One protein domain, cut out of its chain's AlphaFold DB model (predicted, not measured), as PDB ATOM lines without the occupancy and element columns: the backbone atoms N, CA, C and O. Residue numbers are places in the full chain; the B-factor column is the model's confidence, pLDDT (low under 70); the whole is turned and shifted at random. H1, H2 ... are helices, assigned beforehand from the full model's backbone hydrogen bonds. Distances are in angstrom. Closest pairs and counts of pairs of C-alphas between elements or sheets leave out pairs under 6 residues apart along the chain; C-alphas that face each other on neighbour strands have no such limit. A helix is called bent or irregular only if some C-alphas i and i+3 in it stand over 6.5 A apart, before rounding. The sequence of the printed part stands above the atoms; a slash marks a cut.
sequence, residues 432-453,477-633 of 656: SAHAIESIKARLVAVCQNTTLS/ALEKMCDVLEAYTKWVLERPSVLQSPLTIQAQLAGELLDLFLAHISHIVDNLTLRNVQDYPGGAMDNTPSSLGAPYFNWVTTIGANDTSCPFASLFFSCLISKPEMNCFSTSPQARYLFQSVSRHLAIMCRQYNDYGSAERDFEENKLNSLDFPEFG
ATOM      1  N   SER A 432     -16.694  62.330  42.166       88.50
ATOM      2  CA  SER A 432     -16.186  62.035  43.507       88.50
ATOM      3  C   SER A 432     -15.859  60.543  43.661       88.50
ATOM      4  O   SER A 432     -16.388  59.691  42.946       88.50
ATOM      5  N   ALA A 433     -15.012  60.186  44.632       86.50
ATOM      6  CA  ALA A 433     -14.664  58.783  44.882       86.50
ATOM      7  C   ALA A 433     -15.903  57.906  45.165       86.50
ATOM      8  O   ALA A 433     -15.971  56.760  44.725       86.50
ATOM      9  N   HIS A 434     -16.912  58.461  45.848       87.81
ATOM     10  CA  HIS A 434     -18.185  57.779  46.082       87.81
ATOM     11  C   HIS A 434     -18.980  57.572  44.783       87.81
ATOM     12  O   HIS A 434     -19.507  56.484  44.545       87.81
ATOM     13  N   ALA A 435     -19.031  58.592  43.920       88.94
ATOM     14  CA  ALA A 435     -19.666  58.500  42.610       88.94
ATOM     15  C   ALA A 435     -18.983  57.445  41.717       88.94
ATOM     16  O   ALA A 435     -19.676  56.657  41.077       88.94
ATOM     17  N   ILE A 436     -17.649  57.358  41.732       89.62
ATOM     18  CA  ILE A 436     -16.888  56.340  40.988       89.62
ATOM     19  C   ILE A 436     -17.273  54.917  41.418       89.62
ATOM     20  O   ILE A 436     -17.525  54.066  40.564       89.62
ATOM     21  N   GLU A 437     -17.352  54.640  42.721       90.75
ATOM     22  CA  GLU A 437     -17.751  53.311  43.209       90.75
ATOM     23  C   GLU A 437     -19.204  52.974  42.844       90.75
ATOM     24  O   GLU A 437     -19.502  51.846  42.440       90.75
ATOM     25  N   SER A 438     -20.101  53.962  42.890       91.69
ATOM     26  CA  SER A 438     -21.488  53.804  42.438       91.69
ATOM     27  C   SER A 438     -21.587  53.506  40.936       91.69
ATOM     28  O   SER A 438     -22.338  52.610  40.537       91.69
ATOM     29  N   ILE A 439     -20.788  54.185  40.102       92.81
ATOM     30  CA  ILE A 439     -20.693  53.919  38.658       92.81
ATOM     31  C   ILE A 439     -20.222  52.480  38.416       92.81
ATOM     32  O   ILE A 439     -20.860  51.751  37.654       92.81
ATOM     33  N   LYS A 440     -19.159  52.027  39.100       93.00
ATOM     34  CA  LYS A 440     -18.669  50.640  38.989       93.00
ATOM     35  C   LYS A 440     -19.765  49.628  39.321       93.00
ATOM     36  O   LYS A 440     -19.982  48.688  38.557       93.00
ATOM     37  N   ALA A 441     -20.477  49.822  40.434       92.00
ATOM     38  CA  ALA A 441     -21.543  48.918  40.859       92.00
ATOM     39  C   ALA A 441     -22.678  48.826  39.822       92.00
ATOM     40  O   ALA A 441     -23.148  47.725  39.514       92.00
ATOM     41  N   ARG A 442     -23.084  49.960  39.234       92.00
ATOM     42  CA  ARG A 442     -24.108  49.992  38.175       92.00
ATOM     43  C   ARG A 442     -23.639  49.327  36.886       92.00
ATOM     44  O   ARG A 442     -24.375  48.513  36.334       92.00
ATOM     45  N   LEU A 443     -22.409  49.582  36.443       92.38
ATOM     46  CA  LEU A 443     -21.835  48.940  35.256       92.38
ATOM     47  C   LEU A 443     -21.800  47.411  35.381       92.38
ATOM     48  O   LEU A 443     -22.185  46.704  34.445       92.38
ATOM     49  N   VAL A 444     -21.405  46.899  36.553       92.38
ATOM     50  CA  VAL A 444     -21.436  45.462  36.858       92.38
ATOM     51  C   VAL A 444     -22.863  44.924  36.742       92.38
ATOM     52  O   VAL A 444     -23.088  43.926  36.054       92.38
ATOM     53  N   ALA A 445     -23.835  45.598  37.362       89.88
ATOM     54  CA  ALA A 445     -25.233  45.182  37.316       89.88
ATOM     55  C   ALA A 445     -25.787  45.167  35.883       89.88
ATOM     56  O   ALA A 445     -26.477  44.222  35.503       89.88
ATOM     57  N   VAL A 446     -25.471  46.174  35.067       89.88
ATOM     58  CA  VAL A 446     -25.964  46.287  33.686       89.88
ATOM     59  C   VAL A 446     -25.365  45.191  32.806       89.88
ATOM     60  O   VAL A 446     -26.109  44.478  32.134       89.88
ATOM     61  N   CYS A 447     -24.050  44.965  32.866       88.75
ATOM     62  CA  CYS A 447     -23.395  43.919  32.072       88.75
ATOM     63  C   CYS A 447     -23.843  42.499  32.481       88.75
ATOM     64  O   CYS A 447     -23.987  41.615  31.631       88.75
ATOM     65  N   GLN A 448     -24.135  42.268  33.768       83.62
ATOM     66  CA  GLN A 448     -24.646  40.983  34.267       83.62
ATOM     67  C   GLN A 448     -26.140  40.768  33.968       83.62
ATOM     68  O   GLN A 448     -26.549  39.665  33.604       83.62
ATOM     69  N   ASN A 449     -26.980  41.800  34.073       75.56
ATOM     70  CA  ASN A 449     -28.422  41.668  33.845       75.56
ATOM     71  C   ASN A 449     -28.769  41.415  32.375       75.56
ATOM     72  O   ASN A 449     -29.708  40.661  32.100       75.56
ATOM     73  N   THR A 450     -28.004  41.988  31.442       66.75
ATOM     74  CA  THR A 450     -28.204  41.808  29.994       66.75
ATOM     75  C   THR A 450     -27.884  40.381  29.535       66.75
ATOM     76  O   THR A 450     -28.475  39.889  28.580       66.75
ATOM     77  N   THR A 451     -27.022  39.657  30.259       59.81
ATOM     78  CA  THR A 451     -26.687  38.253  29.958       59.81
ATOM     79  C   THR A 451     -27.654  37.243  30.598       59.81
ATOM     80  O   THR A 451     -27.804  36.131  30.089       59.81
ATOM     81  N   LEU A 452     -28.356  37.623  31.677       53.25
ATOM     82  CA  LEU A 452     -29.243  36.741  32.458       53.25
ATOM     83  C   LEU A 452     -30.753  36.972  32.230       53.25
ATOM     84  O   LEU A 452     -31.554  36.058  32.459       53.25
ATOM     85  N   SER A 453     -31.180  38.153  31.766       48.16
ATOM     86  CA  SER A 453     -32.600  38.501  31.565       48.16
ATOM     87  C   SER A 453     -33.199  37.893  30.291       48.16
ATOM     88  O   SER A 453     -33.586  38.592  29.362       48.16
ATOM     89  N   ALA A 477     -25.800  64.718  38.577       86.75
ATOM     90  CA  ALA A 477     -24.630  64.483  37.734       86.75
ATOM     91  C   ALA A 477     -24.242  62.994  37.675       86.75
ATOM     92  O   ALA A 477     -23.915  62.491  36.598       86.75
ATOM     93  N   LEU A 478     -24.303  62.285  38.809       90.25
ATOM     94  CA  LEU A 478     -24.069  60.843  38.885       90.25
ATOM     95  C   LEU A 478     -25.084  60.055  38.053       90.25
ATOM     96  O   LEU A 478     -24.678  59.179  37.286       90.25
ATOM     97  N   GLU A 479     -26.377  60.370  38.159       91.25
ATOM     98  CA  GLU A 479     -27.407  59.668  37.385       91.25
ATOM     99  C   GLU A 479     -27.187  59.869  35.886       91.25
ATOM    100  O   GLU A 479     -27.160  58.905  35.126       91.25
ATOM    101  N   LYS A 480     -26.883  61.104  35.471       90.75
ATOM    102  CA  LYS A 480     -26.600  61.423  34.070       90.75
ATOM    103  C   LYS A 480     -25.378  60.675  33.526       90.75
ATOM    104  O   LYS A 480     -25.381  60.256  32.369       90.75
ATOM    105  N   MET A 481     -24.339  60.491  34.349       93.06
ATOM    106  CA  MET A 481     -23.184  59.655  33.998       93.06
ATOM    107  C   MET A 481     -23.574  58.193  33.811       93.06
ATOM    108  O   MET A 481     -23.176  57.570  32.826       93.06
ATOM    109  N   CYS A 482     -24.389  57.657  34.715       92.62
ATOM    110  CA  CYS A 482     -24.864  56.283  34.618       92.62
ATOM    111  C   CYS A 482     -25.744  56.077  33.381       92.62
ATOM    112  O   CYS A 482     -25.528  55.111  32.656       92.62
ATOM    113  N   ASP A 483     -26.650  57.006  33.077       93.19
ATOM    114  CA  ASP A 483     -27.539  56.935  31.914       93.19
ATOM    115  C   ASP A 483     -26.771  56.821  30.592       93.19
ATOM    116  O   ASP A 483     -27.098  55.980  29.752       93.19
ATOM    117  N   VAL A 484     -25.716  57.625  30.406       94.75
ATOM    118  CA  VAL A 484     -24.886  57.592  29.189       94.75
ATOM    119  C   VAL A 484     -24.141  56.259  29.063       94.75
ATOM    120  O   VAL A 484     -24.140  55.642  27.993       94.75
ATOM    121  N   LEU A 485     -23.536  55.786  30.155       95.19
ATOM    122  CA  LEU A 485     -22.802  54.518  30.181       95.19
ATOM    123  C   LEU A 485     -23.732  53.314  29.966       95.19
ATOM    124  O   LEU A 485     -23.395  52.375  29.238       95.19
ATOM    125  N   GLU A 486     -24.931  53.354  30.542       94.25
ATOM    126  CA  GLU A 486     -25.970  52.351  30.336       94.25
ATOM    127  C   GLU A 486     -26.500  52.354  28.905       94.25
ATOM    128  O   GLU A 486     -26.673  51.282  28.323       94.25
ATOM    129  N   ALA A 487     -26.743  53.532  28.326       94.44
ATOM    130  CA  ALA A 487     -27.197  53.669  26.947       94.44
ATOM    131  C   ALA A 487     -26.168  53.092  25.967       94.44
ATOM    132  O   ALA A 487     -26.536  52.325  25.076       94.44
ATOM    133  N   TYR A 488     -24.878  53.376  26.172       96.19
ATOM    134  CA  TYR A 488     -23.805  52.765  25.388       96.19
ATOM    135  C   TYR A 488     -23.756  51.247  25.557       96.19
ATOM    136  O   TYR A 488     -23.689  50.510  24.572       96.19
ATOM    137  N   THR A 489     -23.850  50.763  26.797       95.94
ATOM    138  CA  THR A 489     -23.809  49.326  27.093       95.94
ATOM    139  C   THR A 489     -24.963  48.580  26.430       95.94
ATOM    140  O   THR A 489     -24.746  47.561  25.771       95.94
ATOM    141  N   LYS A 490     -26.187  49.110  26.540       94.44
ATOM    142  CA  LYS A 490     -27.375  48.571  25.864       94.44
ATOM    143  C   LYS A 490     -27.197  48.615  24.351       94.44
ATOM    144  O   LYS A 490     -27.414  47.604  23.691       94.44
ATOM    145  N   TRP A 491     -26.708  49.729  23.803       95.38
ATOM    146  CA  TRP A 491     -26.472  49.851  22.366       95.38
ATOM    147  C   TRP A 491     -25.521  48.776  21.827       95.38
ATOM    148  O   TRP A 491     -25.808  48.204  20.778       95.38
ATOM    149  N   VAL A 492     -24.428  48.467  22.537       96.56
ATOM    150  CA  VAL A 492     -23.483  47.410  22.135       96.56
ATOM    151  C   VAL A 492     -24.112  46.020  22.279       96.56
ATOM    152  O   VAL A 492     -24.079  45.229  21.334       96.56
ATOM    153  N   LEU A 493     -24.671  45.703  23.452       96.00
ATOM    154  CA  LEU A 493     -25.080  44.337  23.800       96.00
ATOM    155  C   LEU A 493     -26.420  43.913  23.182       96.00
ATOM    156  O   LEU A 493     -26.645  42.721  22.977       96.00
ATOM    157  N   GLU A 494     -27.289  44.863  22.840       94.88
ATOM    158  CA  GLU A 494     -28.605  44.596  22.249       94.88
ATOM    159  C   GLU A 494     -28.592  44.647  20.712       94.88
ATOM    160  O   GLU A 494     -29.641  44.550  20.068       94.88
ATOM    161  N   ARG A 495     -27.412  44.756  20.078       94.31
ATOM    162  CA  ARG A 495     -27.321  44.675  18.615       94.31
ATOM    163  C   ARG A 495     -27.827  43.320  18.105       94.31
ATOM    164  O   ARG A 495     -27.451  42.288  18.663       94.31
ATOM    165  N   PRO A 496     -28.572  43.276  16.981       94.94
ATOM    166  CA  PRO A 496     -29.072  42.020  16.422       94.94
ATOM    167  C   PRO A 496     -27.986  40.955  16.205       94.94
ATOM    168  O   PRO A 496     -28.195  39.798  16.556       94.94
ATOM    169  N   SER A 497     -26.809  41.342  15.704       94.56
ATOM    170  CA  SER A 497     -25.664  40.438  15.502       94.56
ATOM    171  C   SER A 497     -25.136  39.834  16.808       94.56
ATOM    172  O   SER A 497     -24.761  38.661  16.856       94.56
ATOM    173  N   VAL A 498     -25.142  40.609  17.894       95.69
ATOM    174  CA  VAL A 498     -24.756  40.145  19.232       95.69
ATOM    175  C   VAL A 498     -25.828  39.211  19.785       95.69
ATOM    176  O   VAL A 498     -25.513  38.097  20.195       95.69
ATOM    177  N   LEU A 499     -27.102  39.601  19.714       94.81
ATOM    178  CA  LEU A 499     -28.223  38.798  20.217       94.81
ATOM    179  C   LEU A 499     -28.385  37.455  19.490       94.81
ATOM    180  O   LEU A 499     -28.855  36.485  20.090       94.81
ATOM    181  N   GLN A 500     -27.989  37.394  18.217       94.25
ATOM    182  CA  GLN A 500     -27.954  36.169  17.416       94.25
ATOM    183  C   GLN A 500     -26.706  35.314  17.676       94.25
ATOM    184  O   GLN A 500     -26.696  34.146  17.301       94.25
ATOM    185  N   SER A 501     -25.662  35.846  18.313       94.19
ATOM    186  CA  SER A 501     -24.447  35.086  18.630       94.19
ATOM    187  C   SER A 501     -24.679  34.099  19.789       94.19
ATOM    188  O   SER A 501     -25.604  34.288  20.582       94.19
ATOM    189  N   PRO A 502     -23.844  33.055  19.962       92.81
ATOM    190  CA  PRO A 502     -23.946  32.146  21.104       92.81
ATOM    191  C   PRO A 502     -23.911  32.883  22.451       92.81
ATOM    192  O   PRO A 502     -23.127  33.815  22.624       92.81
ATOM    193  N   LEU A 503     -24.680  32.413  23.443       92.25
ATOM    194  CA  LEU A 503     -24.742  33.034  24.780       92.25
ATOM    195  C   LEU A 503     -23.362  33.187  25.441       92.25
ATOM    196  O   LEU A 503     -23.123  34.144  26.168       92.25
ATOM    197  N   THR A 504     -22.431  32.271  25.164       91.69
ATOM    198  CA  THR A 504     -21.051  32.351  25.667       91.69
ATOM    199  C   THR A 504     -20.269  33.517  25.069       91.69
ATOM    200  O   THR A 504     -19.431  34.092  25.755       91.69
ATOM    201  N   ILE A 505     -20.536  33.885  23.813       93.12
ATOM    202  CA  ILE A 505     -19.930  35.045  23.150       93.12
ATOM    203  C   ILE A 505     -20.586  36.334  23.635       93.12
ATOM    204  O   ILE A 505     -19.874  37.292  23.909       93.12
ATOM    205  N   GLN A 506     -21.910  36.341  23.825       94.75
ATOM    206  CA  GLN A 506     -22.617  37.480  24.426       94.75
ATOM    207  C   GLN A 506     -22.074  37.793  25.827       94.75
ATOM    208  O   GLN A 506     -21.740  38.936  26.122       94.75
ATOM    209  N   ALA A 507     -21.912  36.763  26.665       94.44
ATOM    210  CA  ALA A 507     -21.337  36.908  27.999       94.44
ATOM    211  C   ALA A 507     -19.873  37.362  27.965       94.44
ATOM    212  O   ALA A 507     -19.480  38.215  28.754       94.44
ATOM    213  N   GLN A 508     -19.072  36.832  27.033       94.25
ATOM    214  CA  GLN A 508     -17.687  37.265  26.865       94.25
ATOM    215  C   GLN A 508     -17.604  38.734  26.427       94.25
ATOM    216  O   GLN A 508     -16.805  39.477  26.979       94.25
ATOM    217  N   LEU A 509     -18.440  39.165  25.477       96.06
ATOM    218  CA  LEU A 509     -18.491  40.556  25.027       96.06
ATOM    219  C   LEU A 509     -18.906  41.502  26.162       96.06
ATOM    220  O   LEU A 509     -18.295  42.551  26.320       96.06
ATOM    221  N   ALA A 510     -19.901  41.119  26.969       96.75
ATOM    222  CA  ALA A 510     -20.306  41.891  28.144       96.75
ATOM    223  C   ALA A 510     -19.179  42.003  29.184       96.75
ATOM    224  O   ALA A 510     -18.990  43.069  29.760       96.75
ATOM    225  N   GLY A 511     -18.411  40.928  29.398       96.06
ATOM    226  CA  GLY A 511     -17.231  40.951  30.265       96.06
ATOM    227  C   GLY A 511     -16.140  41.889  29.750       96.06
ATOM    228  O   GLY A 511     -15.638  42.711  30.500       96.06
ATOM    229  N   GLU A 512     -15.834  41.833  28.457       96.00
ATOM    230  CA  GLU A 512     -14.790  42.662  27.832       96.00
ATOM    231  C   GLU A 512     -15.177  44.147  27.780       96.00
ATOM    232  O   GLU A 512     -14.330  45.026  27.913       96.00
ATOM    233  N   LEU A 513     -16.472  44.438  27.641       96.50
ATOM    234  CA  LEU A 513     -17.002  45.793  27.757       96.50
ATOM    235  C   LEU A 513     -16.947  46.316  29.202       96.50
ATOM    236  O   LEU A 513     -16.646  47.485  29.426       96.50
ATOM    237  N   LEU A 514     -17.211  45.460  30.193       96.50
ATOM    238  CA  LEU A 514     -17.029  45.816  31.599       96.50
ATOM    239  C   LEU A 514     -15.548  46.082  31.912       96.50
ATOM    240  O   LEU A 514     -15.237  47.089  32.546       96.50
ATOM    241  N   ASP A 515     -14.646  45.222  31.433       96.06
ATOM    242  CA  ASP A 515     -13.198  45.369  31.604       96.06
ATOM    243  C   ASP A 515     -12.687  46.693  31.017       96.06
ATOM    244  O   ASP A 515     -11.862  47.350  31.651       96.06
ATOM    245  N   LEU A 516     -13.219  47.122  29.864       96.31
ATOM    246  CA  LEU A 516     -12.942  48.438  29.279       96.31
ATOM    247  C   LEU A 516     -13.279  49.572  30.251       96.31
ATOM    248  O   LEU A 516     -12.435  50.419  30.544       96.31
ATOM    249  N   PHE A 517     -14.510  49.607  30.766       96.44
ATOM    250  CA  PHE A 517     -14.926  50.689  31.656       96.44
ATOM    251  C   PHE A 517     -14.139  50.703  32.964       96.44
ATOM    252  O   PHE A 517     -13.745  51.769  33.437       96.44
ATOM    253  N   LEU A 518     -13.892  49.528  33.547       95.94
ATOM    254  CA  LEU A 518     -13.094  49.414  34.763       95.94
ATOM    255  C   LEU A 518     -11.649  49.870  34.524       95.94
ATOM    256  O   LEU A 518     -11.104  50.576  35.370       95.94
ATOM    257  N   ALA A 519     -11.061  49.543  33.371       95.12
ATOM    258  CA  ALA A 519      -9.728  50.003  32.998       95.12
ATOM    259  C   ALA A 519      -9.664  51.525  32.805       95.12
ATOM    260  O   ALA A 519      -8.761  52.150  33.358       95.12
ATOM    261  N   HIS A 520     -10.645  52.141  32.131       94.88
ATOM    262  CA  HIS A 520     -10.742  53.605  32.049       94.88
ATOM    263  C   HIS A 520     -10.823  54.248  33.434       94.88
ATOM    264  O   HIS A 520     -10.129  55.226  33.697       94.88
ATOM    265  N   ILE A 521     -11.643  53.704  34.339       94.88
ATOM    266  CA  ILE A 521     -11.764  54.228  35.704       94.88
ATOM    267  C   ILE A 521     -10.434  54.095  36.458       94.88
ATOM    268  O   ILE A 521     -10.007  55.053  37.098       94.88
ATOM    269  N   SER A 522      -9.763  52.943  36.376       93.56
ATOM    270  CA  SER A 522      -8.437  52.747  36.975       93.56
ATOM    271  C   SER A 522      -7.420  53.755  36.442       93.56
ATOM    272  O   SER A 522      -6.736  54.402  37.232       93.56
ATOM    273  N   HIS A 523      -7.379  53.959  35.126       91.81
ATOM    274  CA  HIS A 523      -6.470  54.914  34.502       91.81
ATOM    275  C   HIS A 523      -6.797  56.367  34.907       91.81
ATOM    276  O   HIS A 523      -5.900  57.140  35.237       91.81
ATOM    277  N   ILE A 524      -8.078  56.743  34.990       91.25
ATOM    278  CA  ILE A 524      -8.512  58.049  35.516       91.25
ATOM    279  C   ILE A 524      -8.015  58.263  36.953       91.25
ATOM    280  O   ILE A 524      -7.496  59.333  37.269       91.25
ATOM    281  N   VAL A 525      -8.153  57.258  37.822       90.50
ATOM    282  CA  VAL A 525      -7.689  57.334  39.217       90.50
ATOM    283  C   VAL A 525      -6.169  57.494  39.287       90.50
ATOM    284  O   VAL A 525      -5.679  58.310  40.072       90.50
ATOM    285  N   ASP A 526      -5.421  56.778  38.448       90.62
ATOM    286  CA  ASP A 526      -3.968  56.924  38.367       90.62
ATOM    287  C   ASP A 526      -3.564  58.331  37.885       90.62
ATOM    288  O   ASP A 526      -2.682  58.947  38.485       90.62
ATOM    289  N   ASN A 527      -4.262  58.895  36.893       90.19
ATOM    290  CA  ASN A 527      -4.038  60.265  36.408       90.19
ATOM    291  C   ASN A 527      -4.298  61.319  37.495       90.19
ATOM    292  O   ASN A 527      -3.517  62.254  37.669       90.19
ATOM    293  N   LEU A 528      -5.382  61.171  38.264       85.94
ATOM    294  CA  LEU A 528      -5.686  62.061  39.393       85.94
ATOM    295  C   LEU A 528      -4.614  61.970  40.485       85.94
ATOM    296  O   LEU A 528      -4.205  62.983  41.051       85.94
ATOM    297  N   THR A 529      -4.137  60.758  40.755       86.00
ATOM    298  CA  THR A 529      -3.073  60.504  41.730       86.00
ATOM    299  C   THR A 529      -1.760  61.154  41.287       86.00
ATOM    300  O   THR A 529      -1.132  61.861  42.073       86.00
ATOM    301  N   LEU A 530      -1.394  61.012  40.007       84.44
ATOM    302  CA  LEU A 530      -0.198  61.619  39.420       84.44
ATOM    303  C   LEU A 530      -0.214  63.154  39.523       84.44
ATOM    304  O   LEU A 530       0.779  63.754  39.936       84.44
ATOM    305  N   ARG A 531      -1.358  63.787  39.223       82.25
ATOM    306  CA  ARG A 531      -1.555  65.242  39.376       82.25
ATOM    307  C   ARG A 531      -1.350  65.699  40.820       82.25
ATOM    308  O   ARG A 531      -0.588  66.630  41.071       82.25
ATOM    309  N   ASN A 532      -1.948  64.987  41.776       79.19
ATOM    310  CA  ASN A 532      -1.832  65.311  43.199       79.19
ATOM    311  C   ASN A 532      -0.388  65.205  43.728       79.19
ATOM    312  O   ASN A 532      -0.002  65.988  44.598       79.19
ATOM    313  N   VAL A 533       0.420  64.262  43.220       73.50
ATOM    314  CA  VAL A 533       1.844  64.121  43.593       73.50
ATOM    315  C   VAL A 533       2.673  65.305  43.117       73.50
ATOM    316  O   VAL A 533       3.497  65.816  43.876       73.50
ATOM    317  N   GLN A 534       2.477  65.736  41.871       66.88
ATOM    318  CA  GLN A 534       3.252  66.837  41.307       66.88
ATOM    319  C   GLN A 534       2.908  68.187  41.948       66.88
ATOM    320  O   GLN A 534       3.811  68.991  42.183       66.88
ATOM    321  N   ASP A 535       1.637  68.409  42.295       66.44
ATOM    322  CA  ASP A 535       1.194  69.635  42.966       66.44
ATOM    323  C   ASP A 535       1.699  69.729  44.424       66.44
ATOM    324  O   ASP A 535       1.860  70.830  44.957       66.44
ATOM    325  N   TYR A 536       2.005  68.592  45.071       63.22
ATOM    326  CA  TYR A 536       2.475  68.522  46.464       63.22
ATOM    327  C   TYR A 536       3.638  67.523  46.661       63.22
ATOM    328  O   TYR A 536       3.463  66.479  47.299       63.22
ATOM    329  N   PRO A 537       4.872  67.863  46.234       56.16
ATOM    330  CA  PRO A 537       6.034  66.957  46.230       56.16
ATOM    331  C   PRO A 537       6.594  66.570  47.623       56.16
ATOM    332  O   PRO A 537       7.683  66.011  47.720       56.16
ATOM    333  N   GLY A 538       5.876  66.866  48.714       53.16
ATOM    334  CA  GLY A 538       6.247  66.536  50.101       53.16
ATOM    335  C   GLY A 538       5.289  65.577  50.825       53.16
ATOM    336  O   GLY A 538       5.460  65.351  52.022       53.16
ATOM    337  N   GLY A 539       4.267  65.049  50.138       50.06
ATOM    338  CA  GLY A 539       3.340  64.049  50.682       50.06
ATOM    339  C   GLY A 539       3.970  62.653  50.798       50.06
ATOM    340  O   GLY A 539       4.900  62.326  50.069       50.06
ATOM    341  N   ALA A 540       3.488  61.840  51.742       48.75
ATOM    342  CA  ALA A 540       4.013  60.505  52.050       48.75
ATOM    343  C   ALA A 540       4.104  59.560  50.825       48.75
ATOM    344  O   ALA A 540       3.382  59.722  49.846       48.75
ATOM    345  N   MET A 541       4.950  58.523  50.933       48.72
ATOM    346  CA  MET A 541       5.183  57.448  49.941       48.72
ATOM    347  C   MET A 541       3.911  56.772  49.370       48.72
ATOM    348  O   MET A 541       4.004  56.123  48.331       48.72
ATOM    349  N   ASP A 542       2.745  56.941  50.005       53.94
ATOM    350  CA  ASP A 542       1.449  56.358  49.614       53.94
ATOM    351  C   ASP A 542       0.749  57.057  48.429       53.94
ATOM    352  O   ASP A 542      -0.300  56.597  47.988       53.94
ATOM    353  N   ASN A 543       1.307  58.145  47.887       62.59
ATOM    354  CA  ASN A 543       0.656  58.915  46.819       62.59
ATOM    355  C   ASN A 543       1.062  58.505  45.391       62.59
ATOM    356  O   ASN A 543       0.687  59.186  44.450       62.59
ATOM    357  N   THR A 544       1.825  57.431  45.178       69.44
ATOM    358  CA  THR A 544       2.216  57.018  43.812       69.44
ATOM    359  C   THR A 544       1.041  56.322  43.105       69.44
ATOM    360  O   THR A 544       0.387  55.499  43.748       69.44
ATOM    361  N   PRO A 545       0.772  56.587  41.805       78.62
ATOM    362  CA  PRO A 545      -0.211  55.827  41.035       78.62
ATOM    363  C   PRO A 545      -0.041  54.320  41.227       78.62
ATOM    364  O   PRO A 545       1.068  53.792  41.117       78.62
ATOM    365  N   SER A 546      -1.142  53.627  41.511       78.06
ATOM    366  CA  SER A 546      -1.132  52.203  41.863       78.06
ATOM    367  C   SER A 546      -0.493  51.342  40.771       78.06
ATOM    368  O   SER A 546       0.248  50.399  41.060       78.06
ATOM    369  N   SER A 547      -0.706  51.735  39.513       82.75
ATOM    370  CA  SER A 547      -0.132  51.096  38.334       82.75
ATOM    371  C   SER A 547       1.395  51.162  38.275       82.75
ATOM    372  O   SER A 547       2.012  50.190  37.851       82.75
ATOM    373  N   LEU A 548       2.020  52.243  38.759       82.62
ATOM    374  CA  LEU A 548       3.485  52.386  38.776       82.62
ATOM    375  C   LEU A 548       4.160  51.500  39.838       82.62
ATOM    376  O   LEU A 548       5.377  51.326  39.819       82.62
ATOM    377  N   GLY A 549       3.381  50.918  40.757       80.25
ATOM    378  CA  GLY A 549       3.856  49.904  41.701       80.25
ATOM    379  C   GLY A 549       3.964  48.493  41.104       80.25
ATOM    380  O   GLY A 549       4.502  47.599  41.759       80.25
ATOM    381  N   ALA A 550       3.460  48.274  39.885       83.94
ATOM    382  CA  ALA A 550       3.503  46.997  39.179       83.94
ATOM    383  C   ALA A 550       4.452  47.054  37.965       83.94
ATOM    384  O   ALA A 550       4.653  48.127  37.399       83.94
ATOM    385  N   PRO A 551       5.008  45.909  37.514       91.25
ATOM    386  CA  PRO A 551       5.810  45.874  36.294       91.25
ATOM    387  C   PRO A 551       5.034  46.401  35.084       91.25
ATOM    388  O   PRO A 551       3.868  46.031  34.902       91.25
ATOM    389  N   TYR A 552       5.703  47.146  34.201       94.12
ATOM    390  CA  TYR A 552       5.113  47.680  32.968       94.12
ATOM    391  C   TYR A 552       4.367  46.611  32.161       94.12
ATOM    392  O   TYR A 552       3.252  46.833  31.688       94.12
ATOM    393  N   PHE A 553       4.951  45.413  32.055       94.62
ATOM    394  CA  PHE A 553       4.336  44.288  31.353       94.62
ATOM    395  C   PHE A 553       2.938  43.949  31.897       94.62
ATOM    396  O   PHE A 553       2.020  43.688  31.122       94.62
ATOM    397  N   ASN A 554       2.748  43.973  33.218       93.50
ATOM    398  CA  ASN A 554       1.453  43.667  33.823       93.50
ATOM    399  C   ASN A 554       0.439  44.769  33.525       93.50
ATOM    400  O   ASN A 554      -0.693  44.462  33.161       93.50
ATOM    401  N   TRP A 555       0.840  46.036  33.634       94.44
ATOM    402  CA  TRP A 555      -0.043  47.157  33.327       94.44
ATOM    403  C   TRP A 555      -0.460  47.159  31.855       94.44
ATOM    404  O   TRP A 555      -1.654  47.155  31.557       94.44
ATOM    405  N   VAL A 556       0.502  47.073  30.930       94.69
ATOM    406  CA  VAL A 556       0.224  47.164  29.491       94.69
ATOM    407  C   VAL A 556      -0.607  45.985  28.984       94.69
ATOM    408  O   VAL A 556      -1.366  46.139  28.038       94.69
ATOM    409  N   THR A 557      -0.517  44.810  29.619       93.50
ATOM    410  CA  THR A 557      -1.331  43.628  29.273       93.50
ATOM    411  C   THR A 557      -2.701  43.591  29.953       93.50
ATOM    412  O   THR A 557      -3.531  42.765  29.572       93.50
ATOM    413  N   THR A 558      -2.953  44.468  30.932       91.50
ATOM    414  CA  THR A 558      -4.225  44.555  31.664       91.50
ATOM    415  C   THR A 558      -4.860  45.927  31.473       91.50
ATOM    416  O   THR A 558      -5.539  46.110  30.471       91.50
ATOM    417  N   ILE A 559      -4.633  46.891  32.371       92.06
ATOM    418  CA  ILE A 559      -5.222  48.239  32.327       92.06
ATOM    419  C   ILE A 559      -4.934  48.910  30.983       92.06
ATOM    420  O   ILE A 559      -5.872  49.310  30.308       92.06
ATOM    421  N   GLY A 560      -3.671  48.950  30.549       91.50
ATOM    422  CA  GLY A 560      -3.297  49.609  29.299       91.50
ATOM    423  C   GLY A 560      -3.917  48.957  28.060       91.50
ATOM    424  O   GLY A 560      -4.360  49.657  27.166       91.50
ATOM    425  N   ALA A 561      -4.003  47.625  27.989       92.69
ATOM    426  CA  ALA A 561      -4.660  46.953  26.862       92.69
ATOM    427  C   ALA A 561      -6.192  47.063  26.925       92.69
ATOM    428  O   ALA A 561      -6.833  47.172  25.881       92.69
ATOM    429  N   ASN A 562      -6.777  47.003  28.122       93.25
ATOM    430  CA  ASN A 562      -8.223  47.051  28.335       93.25
ATOM    431  C   ASN A 562      -8.787  48.461  28.185       93.25
ATOM    432  O   ASN A 562      -9.929  48.580  27.765       93.25
ATOM    433  N   ASP A 563      -8.015  49.508  28.496       89.88
ATOM    434  CA  ASP A 563      -8.416  50.895  28.223       89.88
ATOM    435  C   ASP A 563      -8.461  51.191  26.722       89.88
ATOM    436  O   ASP A 563      -9.144  52.113  26.281       89.88
ATOM    437  N   THR A 564      -7.805  50.355  25.910       89.88
ATOM    438  CA  THR A 564      -8.072  50.336  24.482       89.88
ATOM    439  C   THR A 564      -9.381  49.598  24.236       89.88
ATOM    440  O   THR A 564      -9.615  48.489  24.708       89.88
ATOM    441  N   SER A 565     -10.214  50.151  23.367       92.38
ATOM    442  CA  SER A 565     -11.429  49.483  22.890       92.38
ATOM    443  C   SER A 565     -11.182  48.179  22.114       92.38
ATOM    444  O   SER A 565     -12.133  47.480  21.759       92.38
ATOM    445  N   CYS A 566      -9.927  47.831  21.814       94.25
ATOM    446  CA  CYS A 566      -9.573  46.773  20.874       94.25
ATOM    447  C   CYS A 566     -10.116  45.378  21.255       94.25
ATOM    448  O   CYS A 566     -10.692  44.730  20.369       94.25
ATOM    449  N   PRO A 567     -10.022  44.899  22.516       94.75
ATOM    450  CA  PRO A 567     -10.503  43.565  22.880       94.75
ATOM    451  C   PRO A 567     -12.007  43.382  22.649       94.75
ATOM    452  O   PRO A 567     -12.425  42.449  21.950       94.75
ATOM    453  N   PHE A 568     -12.823  44.308  23.165       95.44
ATOM    454  CA  PHE A 568     -14.274  44.231  23.018       95.44
ATOM    455  C   PHE A 568     -14.707  44.530  21.573       95.44
ATOM    456  O   PHE A 568     -15.574  43.833  21.044       95.44
ATOM    457  N   ALA A 569     -14.084  45.505  20.893       96.62
ATOM    458  CA  ALA A 569     -14.415  45.847  19.510       96.62
ATOM    459  C   ALA A 569     -14.117  44.686  18.552       96.62
ATOM    460  O   ALA A 569     -14.894  44.425  17.633       96.62
ATOM    461  N   SER A 570     -13.045  43.929  18.801       95.38
ATOM    462  CA  SER A 570     -12.730  42.713  18.044       95.38
ATOM    463  C   SER A 570     -13.802  41.640  18.235       95.38
ATOM    464  O   SER A 570     -14.233  41.011  17.268       95.38
ATOM    465  N   LEU A 571     -14.281  41.433  19.466       95.38
ATOM    466  CA  LEU A 571     -15.374  40.489  19.724       95.38
ATOM    467  C   LEU A 571     -16.692  40.945  19.105       95.38
ATOM    468  O   LEU A 571     -17.373  40.122  18.493       95.38
ATOM    469  N   PHE A 572     -17.020  42.233  19.187       97.38
ATOM    470  CA  PHE A 572     -18.181  42.805  18.510       97.38
ATOM    471  C   PHE A 572     -18.105  42.588  16.993       97.38
ATOM    472  O   PHE A 572     -19.060  42.103  16.387       97.38
ATOM    473  N   PHE A 573     -16.945  42.850  16.388       96.25
ATOM    474  CA  PHE A 573     -16.698  42.560  14.978       96.25
ATOM    475  C   PHE A 573     -16.894  41.073  14.659       96.25
ATOM    476  O   PHE A 573     -17.532  40.736  13.662       96.25
ATOM    477  N   SER A 574     -16.435  40.172  15.537       95.19
ATOM    478  CA  SER A 574     -16.661  38.733  15.374       95.19
ATOM    479  C   SER A 574     -18.152  38.372  15.351       95.19
ATOM    480  O   SER A 574     -18.539  37.490  14.587       95.19
ATOM    481  N   CYS A 575     -19.000  39.070  16.118       95.75
ATOM    482  CA  CYS A 575     -20.456  38.897  16.074       95.75
ATOM    483  C   CYS A 575     -21.038  39.345  14.724       95.75
ATOM    484  O   CYS A 575     -21.940  38.693  14.210       95.75
ATOM    485  N   LEU A 576     -20.512  40.421  14.123       95.38
ATOM    486  CA  LEU A 576     -20.981  40.933  12.827       95.38
ATOM    487  C   LEU A 576     -20.680  39.993  11.654       95.38
ATOM    488  O   LEU A 576     -21.502  39.862  10.753       95.38
ATOM    489  N   ILE A 577     -19.506  39.357  11.647       93.00
ATOM    490  CA  ILE A 577     -19.074  38.482  10.541       93.00
ATOM    491  C   ILE A 577     -19.511  37.018  10.717       93.00
ATOM    492  O   ILE A 577     -19.256  36.182   9.848       93.00
ATOM    493  N   SER A 578     -20.120  36.676  11.854       92.69
ATOM    494  CA  SER A 578     -20.556  35.310  12.149       92.69
ATOM    495  C   SER A 578     -21.951  35.024  11.598       92.69
ATOM    496  O   SER A 578     -22.793  35.908  11.477       92.69
ATOM    497  N   LYS A 579     -22.215  33.750  11.288       89.31
ATOM    498  CA  LYS A 579     -23.577  33.286  10.993       89.31
ATOM    499  C   LYS A 579     -24.425  33.284  12.276       89.31
ATOM    500  O   LYS A 579     -23.851  33.086  13.351       89.31
ATOM    501  N   PRO A 580     -25.761  33.422  12.173       88.00
ATOM    502  CA  PRO A 580     -26.647  33.303  13.326       88.00
ATOM    503  C   PRO A 580     -26.382  32.018  14.116       88.00
ATOM    504  O   PRO A 580     -26.132  30.964  13.532       88.00
ATOM    505  N   GLU A 581     -26.411  32.130  15.442       87.25
ATOM    506  CA  GLU A 581     -26.173  31.060  16.422       87.25
ATOM    507  C   GLU A 581     -24.769  30.431  16.378       87.25
ATOM    508  O   GLU A 581     -24.490  29.459  17.082       87.25
ATOM    509  N   MET A 582     -23.844  31.005  15.605       89.06
ATOM    510  CA  MET A 582     -22.466  30.538  15.466       89.06
ATOM    511  C   MET A 582     -21.462  31.644  15.803       89.06
ATOM    512  O   MET A 582     -21.787  32.826  15.839       89.06
ATOM    513  N   ASN A 583     -20.205  31.258  16.016       88.62
ATOM    514  CA  ASN A 583     -19.078  32.183  15.993       88.62
ATOM    515  C   ASN A 583     -18.060  31.701  14.953       88.62
ATOM    516  O   ASN A 583     -17.721  30.519  14.902       88.62
ATOM    517  N   CYS A 584     -17.570  32.605  14.110       88.31
ATOM    518  CA  CYS A 584     -16.632  32.273  13.035       88.31
ATOM    519  C   CYS A 584     -15.328  31.615  13.533       88.31
ATOM    520  O   CYS A 584     -14.715  30.852  12.789       88.31
ATOM    521  N   PHE A 585     -14.952  31.817  14.802       88.38
ATOM    522  CA  PHE A 585     -13.778  31.210  15.432       88.38
ATOM    523  C   PHE A 585     -14.108  30.022  16.349       88.38
ATOM    524  O   PHE A 585     -13.194  29.418  16.910       88.38
ATOM    525  N   SER A 586     -15.383  29.633  16.510       78.81
ATOM    526  CA  SER A 586     -15.768  28.513  17.387       78.81
ATOM    527  C   SER A 586     -15.628  27.133  16.745       78.81
ATOM    528  O   SER A 586     -15.939  26.133  17.388       78.81
ATOM    529  N   THR A 587     -15.166  27.051  15.496       77.31
ATOM    530  CA  THR A 587     -14.949  25.781  14.784       77.31
ATOM    531  C   THR A 587     -13.800  24.960  15.371       77.31
ATOM    532  O   THR A 587     -13.806  23.738  15.251       77.31
ATOM    533  N   SER A 588     -12.833  25.598  16.046       86.44
ATOM    534  CA  SER A 588     -11.803  24.905  16.823       86.44
ATOM    535  C   SER A 588     -11.356  25.725  18.043       86.44
ATOM    536  O   SER A 588     -11.265  26.953  17.956       86.44
ATOM    537  N   PRO A 589     -11.001  25.075  19.170       89.62
ATOM    538  CA  PRO A 589     -10.389  25.761  20.311       89.62
ATOM    539  C   PRO A 589      -9.131  26.553  19.929       89.62
ATOM    540  O   PRO A 589      -8.892  27.629  20.470       89.62
ATOM    541  N   GLN A 590      -8.359  26.054  18.956       93.62
ATOM    542  CA  GLN A 590      -7.165  26.722  18.444       93.62
ATOM    543  C   GLN A 590      -7.501  28.045  17.744       93.62
ATOM    544  O   GLN A 590      -6.868  29.054  18.042       93.62
ATOM    545  N   ALA A 591      -8.498  28.069  16.853       91.81
ATOM    546  CA  ALA A 591      -8.909  29.297  16.170       91.81
ATOM    547  C   ALA A 591      -9.378  30.361  17.173       91.81
ATOM    548  O   ALA A 591      -8.975  31.519  17.073       91.81
ATOM    549  N   ARG A 592     -10.153  29.957  18.188       90.06
ATOM    550  CA  ARG A 592     -10.585  30.852  19.269       90.06
ATOM    551  C   ARG A 592      -9.410  31.401  20.079       90.06
ATOM    552  O   ARG A 592      -9.369  32.602  20.332       90.06
ATOM    553  N   TYR A 593      -8.460  30.544  20.459       92.75
ATOM    554  CA  TYR A 593      -7.261  30.957  21.189       92.75
ATOM    555  C   TYR A 593      -6.422  31.950  20.378       92.75
ATOM    556  O   TYR A 593      -6.047  33.001  20.889       92.75
ATOM    557  N   LEU A 594      -6.171  31.651  19.098       94.81
ATOM    558  CA  LEU A 594      -5.398  32.523  18.214       94.81
ATOM    559  C   LEU A 594      -6.089  33.872  18.007       94.81
ATOM    560  O   LEU A 594      -5.431  34.901  18.091       94.81
ATOM    561  N   PHE A 595      -7.407  33.884  17.799       93.44
ATOM    562  CA  PHE A 595      -8.171  35.122  17.672       93.44
ATOM    563  C   PHE A 595      -8.058  35.998  18.929       93.44
ATOM    564  O   PHE A 595      -7.744  37.183  18.829       93.44
ATOM    565  N   GLN A 596      -8.252  35.413  20.116       91.81
ATOM    566  CA  GLN A 596      -8.104  36.134  21.383       91.81
ATOM    567  C   GLN A 596      -6.664  36.627  21.585       91.81
ATOM    568  O   GLN A 596      -6.461  37.774  21.967       91.81
ATOM    569  N   SER A 597      -5.665  35.794  21.285       94.50
ATOM    570  CA  SER A 597      -4.251  36.155  21.404       94.50
ATOM    571  C   SER A 597      -3.871  37.314  20.478       94.50
ATOM    572  O   SER A 597      -3.231  38.261  20.932       94.50
ATOM    573  N   VAL A 598      -4.316  37.288  19.217       95.31
ATOM    574  CA  VAL A 598      -4.096  38.381  18.257       95.31
ATOM    575  C   VAL A 598      -4.799  39.655  18.715       95.31
ATOM    576  O   VAL A 598      -4.172  40.707  18.732       95.31
ATOM    577  N   SER A 599      -6.063  39.566  19.139       94.75
ATOM    578  CA  SER A 599      -6.823  40.712  19.656       94.75
ATOM    579  C   SER A 599      -6.114  41.377  20.844       94.75
ATOM    580  O   SER A 599      -5.896  42.587  20.850       94.75
ATOM    581  N   ARG A 600      -5.642  40.580  21.813       95.25
ATOM    582  CA  ARG A 600      -4.884  41.081  22.969       95.25
ATOM    583  C   ARG A 600      -3.543  41.689  22.573       95.25
ATOM    584  O   ARG A 600      -3.175  42.734  23.096       95.25
ATOM    585  N   HIS A 601      -2.823  41.069  21.641       96.12
ATOM    586  CA  HIS A 601      -1.562  41.616  21.149       96.12
ATOM    587  C   HIS A 601      -1.756  42.961  20.436       96.12
ATOM    588  O   HIS A 601      -1.001  43.899  20.682       96.12
ATOM    589  N   LEU A 602      -2.800  43.079  19.610       95.19
ATOM    590  CA  LEU A 602      -3.159  44.335  18.955       95.19
ATOM    591  C   LEU A 602      -3.543  45.413  19.973       95.19
ATOM    592  O   LEU A 602      -3.101  46.542  19.821       95.19
ATOM    593  N   ALA A 603      -4.285  45.071  21.029       96.44
ATOM    594  CA  ALA A 603      -4.621  46.002  22.108       96.44
ATOM    595  C   ALA A 603      -3.366  46.569  22.802       96.44
ATOM    596  O   ALA A 603      -3.236  47.781  22.959       96.44
ATOM    597  N   ILE A 604      -2.401  45.701  23.129       96.69
ATOM    598  CA  ILE A 604      -1.103  46.095  23.704       96.69
ATOM    599  C   ILE A 604      -0.354  47.032  22.750       96.69
ATOM    600  O   ILE A 604       0.113  48.092  23.163       96.69
ATOM    601  N   MET A 605      -0.269  46.672  21.465       95.38
ATOM    602  CA  MET A 605       0.366  47.523  20.460       95.38
ATOM    603  C   MET A 605      -0.338  48.878  20.340       95.38
ATOM    604  O   MET A 605       0.332  49.904  20.299       95.38
ATOM    605  N   CYS A 606      -1.672  48.904  20.301       93.56
ATOM    606  CA  CYS A 606      -2.454  50.137  20.233       93.56
ATOM    607  C   CYS A 606      -2.122  51.068  21.401       93.56
ATOM    608  O   CYS A 606      -1.846  52.242  21.159       93.56
ATOM    609  N   ARG A 607      -2.068  50.549  22.635       94.94
ATOM    610  CA  ARG A 607      -1.660  51.322  23.818       94.94
ATOM    611  C   ARG A 607      -0.255  51.895  23.660       94.94
ATOM    612  O   ARG A 607      -0.058  53.092  23.831       94.94
ATOM    613  N   GLN A 608       0.699  51.056  23.258       94.50
ATOM    614  CA  GLN A 608       2.098  51.446  23.067       94.50
ATOM    615  C   GLN A 608       2.275  52.541  22.015       94.50
ATOM    616  O   GLN A 608       2.979  53.521  22.250       94.50
ATOM    617  N   TYR A 609       1.640  52.394  20.851       92.81
ATOM    618  CA  TYR A 609       1.718  53.395  19.787       92.81
ATOM    619  C   TYR A 609       0.982  54.681  20.149       92.81
ATOM    620  O   TYR A 609       1.463  55.754  19.783       92.81
ATOM    621  N   ASN A 610      -0.149  54.585  20.856       91.88
ATOM    622  CA  ASN A 610      -0.859  55.759  21.346       91.88
ATOM    623  C   ASN A 610       0.034  56.541  22.313       91.88
ATOM    624  O   ASN A 610       0.335  57.692  22.022       91.88
ATOM    625  N   ASP A 611       0.563  55.880  23.349       93.69
ATOM    626  CA  ASP A 611       1.466  56.484  24.341       93.69
ATOM    627  C   ASP A 611       2.716  57.090  23.712       93.69
ATOM    628  O   ASP A 611       3.122  58.196  24.063       93.69
ATOM    629  N   TYR A 612       3.326  56.386  22.758       92.56
ATOM    630  CA  TYR A 612       4.493  56.895  22.050       92.56
ATOM    631  C   TYR A 612       4.159  58.153  21.236       92.56
ATOM    632  O   TYR A 612       4.938  59.103  21.205       92.56
ATOM    633  N   GLY A 613       3.001  58.168  20.572       91.19
ATOM    634  CA  GLY A 613       2.531  59.307  19.787       91.19
ATOM    635  C   GLY A 613       2.060  60.492  20.632       91.19
ATOM    636  O   GLY A 613       2.031  61.612  20.122       91.19
ATOM    637  N   SER A 614       1.703  60.261  21.897       92.19
ATOM    638  CA  SER A 614       1.183  61.277  22.811       92.19
ATOM    639  C   SER A 614       2.110  61.681  23.950       92.19
ATOM    640  O   SER A 614       1.729  62.555  24.721       92.19
ATOM    641  N   ALA A 615       3.318  61.120  24.035       92.56
ATOM    642  CA  ALA A 615       4.240  61.310  25.156       92.56
ATOM    643  C   ALA A 615       4.399  62.772  25.619       92.56
ATOM    644  O   ALA A 615       4.307  63.052  26.809       92.56
ATOM    645  N   GLU A 616       4.607  63.712  24.690       91.50
ATOM    646  CA  GLU A 616       4.770  65.138  25.019       91.50
ATOM    647  C   GLU A 616       3.480  65.749  25.588       91.50
ATOM    648  O   GLU A 616       3.512  66.400  26.628       91.50
ATOM    649  N   ARG A 617       2.331  65.468  24.961       91.38
ATOM    650  CA  ARG A 617       1.018  65.937  25.426       91.38
ATOM    651  C   ARG A 617       0.672  65.354  26.793       91.38
ATOM    652  O   ARG A 617       0.199  66.076  27.659       91.38
ATOM    653  N   ASP A 618       0.870  64.054  26.983       91.50
ATOM    654  CA  ASP A 618       0.491  63.380  28.225       91.50
ATOM    655  C   ASP A 618       1.355  63.861  29.399       91.50
ATOM    656  O   ASP A 618       0.830  64.069  30.493       91.50
ATOM    657  N   PHE A 619       2.638  64.151  29.152       87.75
ATOM    658  CA  PHE A 619       3.509  64.814  30.123       87.75
ATOM    659  C   PHE A 619       2.993  66.212  30.505       87.75
ATOM    660  O   PHE A 619       2.950  66.544  31.685       87.75
ATOM    661  N   GLU A 620       2.564  67.026  29.536       88.19
ATOM    662  CA  GLU A 620       1.994  68.359  29.797       88.19
ATOM    663  C   GLU A 620       0.632  68.306  30.514       88.19
ATOM    664  O   GLU A 620       0.323  69.164  31.343       88.19
ATOM    665  N   GLU A 621      -0.196  67.305  30.206       86.81
ATOM    666  CA  GLU A 621      -1.539  67.116  30.774       86.81
ATOM    667  C   GLU A 621      -1.549  66.311  32.086       86.81
ATOM    668  O   GLU A 621      -2.624  66.071  32.665       86.81
ATOM    669  N   ASN A 622      -0.369  65.893  32.560       86.88
ATOM    670  CA  ASN A 622      -0.184  65.010  33.710       86.88
ATOM    671  C   ASN A 622      -1.065  63.760  33.619       86.88
ATOM    672  O   ASN A 622      -1.843  63.450  34.528       86.88
ATOM    673  N   LYS A 623      -0.981  63.088  32.472       89.31
ATOM    674  CA  LYS A 623      -1.601  61.794  32.200       89.31
ATOM    675  C   LYS A 623      -0.525  60.713  32.252       89.31
ATOM    676  O   LYS A 623       0.553  60.893  31.697       89.31
ATOM    677  N   LEU A 624      -0.841  59.605  32.913       90.62
ATOM    678  CA  LEU A 624       0.000  58.423  32.978       90.62
ATOM    679  C   LEU A 624       0.250  57.898  31.560       90.62
ATOM    680  O   LEU A 624      -0.677  57.686  30.779       90.62
ATOM    681  N   ASN A 625       1.514  57.665  31.248       92.81
ATOM    682  CA  ASN A 625       1.976  57.176  29.962       92.81
ATOM    683  C   ASN A 625       2.855  55.931  30.164       92.81
ATOM    684  O   ASN A 625       3.502  55.768  31.201       92.81
ATOM    685  N   SER A 626       2.944  55.060  29.148       92.50
ATOM    686  CA  SER A 626       3.893  53.933  29.144       92.50
ATOM    687  C   SER A 626       5.314  54.339  29.566       92.50
ATOM    688  O   SER A 626       5.995  53.549  30.210       92.50
ATOM    689  N   LEU A 627       5.767  55.549  29.222       91.31
ATOM    690  CA  LEU A 627       7.119  56.036  29.516       91.31
ATOM    691  C   LEU A 627       7.358  56.430  30.985       91.31
ATOM    692  O   LEU A 627       8.516  56.604  31.363       91.31
ATOM    693  N   ASP A 628       6.312  56.530  31.811       89.56
ATOM    694  CA  ASP A 628       6.433  56.857  33.244       89.56
ATOM    695  C   ASP A 628       6.857  55.652  34.096       89.56
ATOM    696  O   ASP A 628       7.236  55.798  35.262       89.56
ATOM    697  N   PHE A 629       6.799  54.446  33.525       91.44
ATOM    698  CA  PHE A 629       7.171  53.226  34.228       91.44
ATOM    699  C   PHE A 629       8.686  53.173  34.493       91.44
ATOM    700  O   PHE A 629       9.480  53.506  33.604       91.44
ATOM    701  N   PRO A 630       9.124  52.712  35.685       87.56
ATOM    702  CA  PRO A 630      10.538  52.685  36.069       87.56
ATOM    703  C   PRO A 630      11.456  51.972  35.070       87.56
ATOM    704  O   PRO A 630      12.621  52.342  34.937       87.56
ATOM    705  N   GLU A 631      10.941  50.976  34.347       89.75
ATOM    706  CA  GLU A 631      11.653  50.227  33.311       89.75
ATOM    707  C   GLU A 631      12.131  51.096  32.134       89.75
ATOM    708  O   GLU A 631      13.086  50.716  31.455       89.75
ATOM    709  N   PHE A 632      11.500  52.251  31.899       87.56
ATOM    710  CA  PHE A 632      11.891  53.220  30.865       87.56
ATOM    711  C   PHE A 632      12.650  54.428  31.424       87.56
ATOM    712  O   PHE A 632      13.158  55.253  30.656       87.56
ATOM    713  N   GLY A 633      12.782  54.523  32.751       75.56
ATOM    714  CA  GLY A 633      13.628  55.513  33.398       75.56
ATOM    715  C   GLY A 633      15.088  55.316  32.993       75.56
ATOM    716  O   GLY A 633      15.628  54.210  33.055       75.56
TER     717      GLY A 633
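This is residues 432 to 453 and 477 to 633 of the 656 residues of an uncharacterized protein of Byssothecium circinans (UniProt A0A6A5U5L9). You are looking at an elongated stack of helices: the long helix H4 runs through the middle, H1 and H2 pack on one side of it, H7 and H8 on the other, and H9 lies beyond H7 and H8. H1, H2 and H4 form a bundle, helices packed together lengthwise, while residues 535 to 540 stick out. The printed part has 179 residues with nine named helices, H1 to H9 in chain order, and no named strand; the class is all helix. It is compact, with a radius of gyration of the C-alphas of 18.2 A, and spans 59 by 37 by 24 A.

Start with H1, residues 433 to 452, which touches H2, residues 477 to 493, closest at C-alphas 435 and 478, 6.2 A, at a shallow tilt of 27 degrees, the same way. H1 also touches H4, residues 503 to 535, closest at C-alphas 447 and 510, 5.4 A, at a shallow tilt of 9 degrees, opposite ways. H4 is the hub, touching four helices. H2 touches it with residues 489 to 493 alone, closest at C-alphas 493 and 510, 6.9 A, at 35.3 degrees, only just steep. H3, residues 496 to 499, touches H8, residues 566 to 577, closest at C-alphas 497 and 576, 5.4 A. H5, residues 546 to 549, touches no helix but is near H4. H6, residues 552 to 557, touches H9, residues 589 to 620, closest at C-alphas 556 and 604, 6.0 A. H7, residues 559 to 562, touches H4, closest at C-alphas 519 and 559, 4.9 A, and H9, closest at C-alphas 561 and 604, 4.8 A. H8 touches H4 at a shallow tilt of 24 degrees, closest at C-alphas 512 and 568, 5.1 A. H8 and H9 form a helical hairpin, closest at C-alphas 566 and 603, 5.2 A, at a steep tilt of 45 degrees. H4 and H9 are apart. Helix packing is part aligned, part crossed. Each O i to N i+4 pair is within hydrogen-bond range in H2, H4, H6 and H8, against 15 of 16 in H1 and 26 of 28 in H9; H3, H5 and H7 are too short for such a pair.

Find C-alpha 433 at (-14.664, 58.783, 44.882), where H1 begins its 29.2 A; H2 covers 24.5 A. H4 runs 48.4 A from C-alpha 503 at (-24.742, 33.034, 24.780). H8 measures 16.3 A. H9 runs 45.4 A to C-alpha 620 at (1.994, 68.359, 29.797), irregular, with C-alphas 613 and 616 8.1 A apart and a kink of 67 degrees near residue 614.

The C-alphas farthest apart, Gly 538 and Pro 580, are 59.5 A apart. Residues 454 to 476 are not printed, and C-alphas 453 and 477 are 27.9 A apart across that cut. The link from H8 to H9, 11 residues, is long; residues 621 to 633 hold no named element. Confidence is under 70 at residues 450 to 453 and 534 to 544.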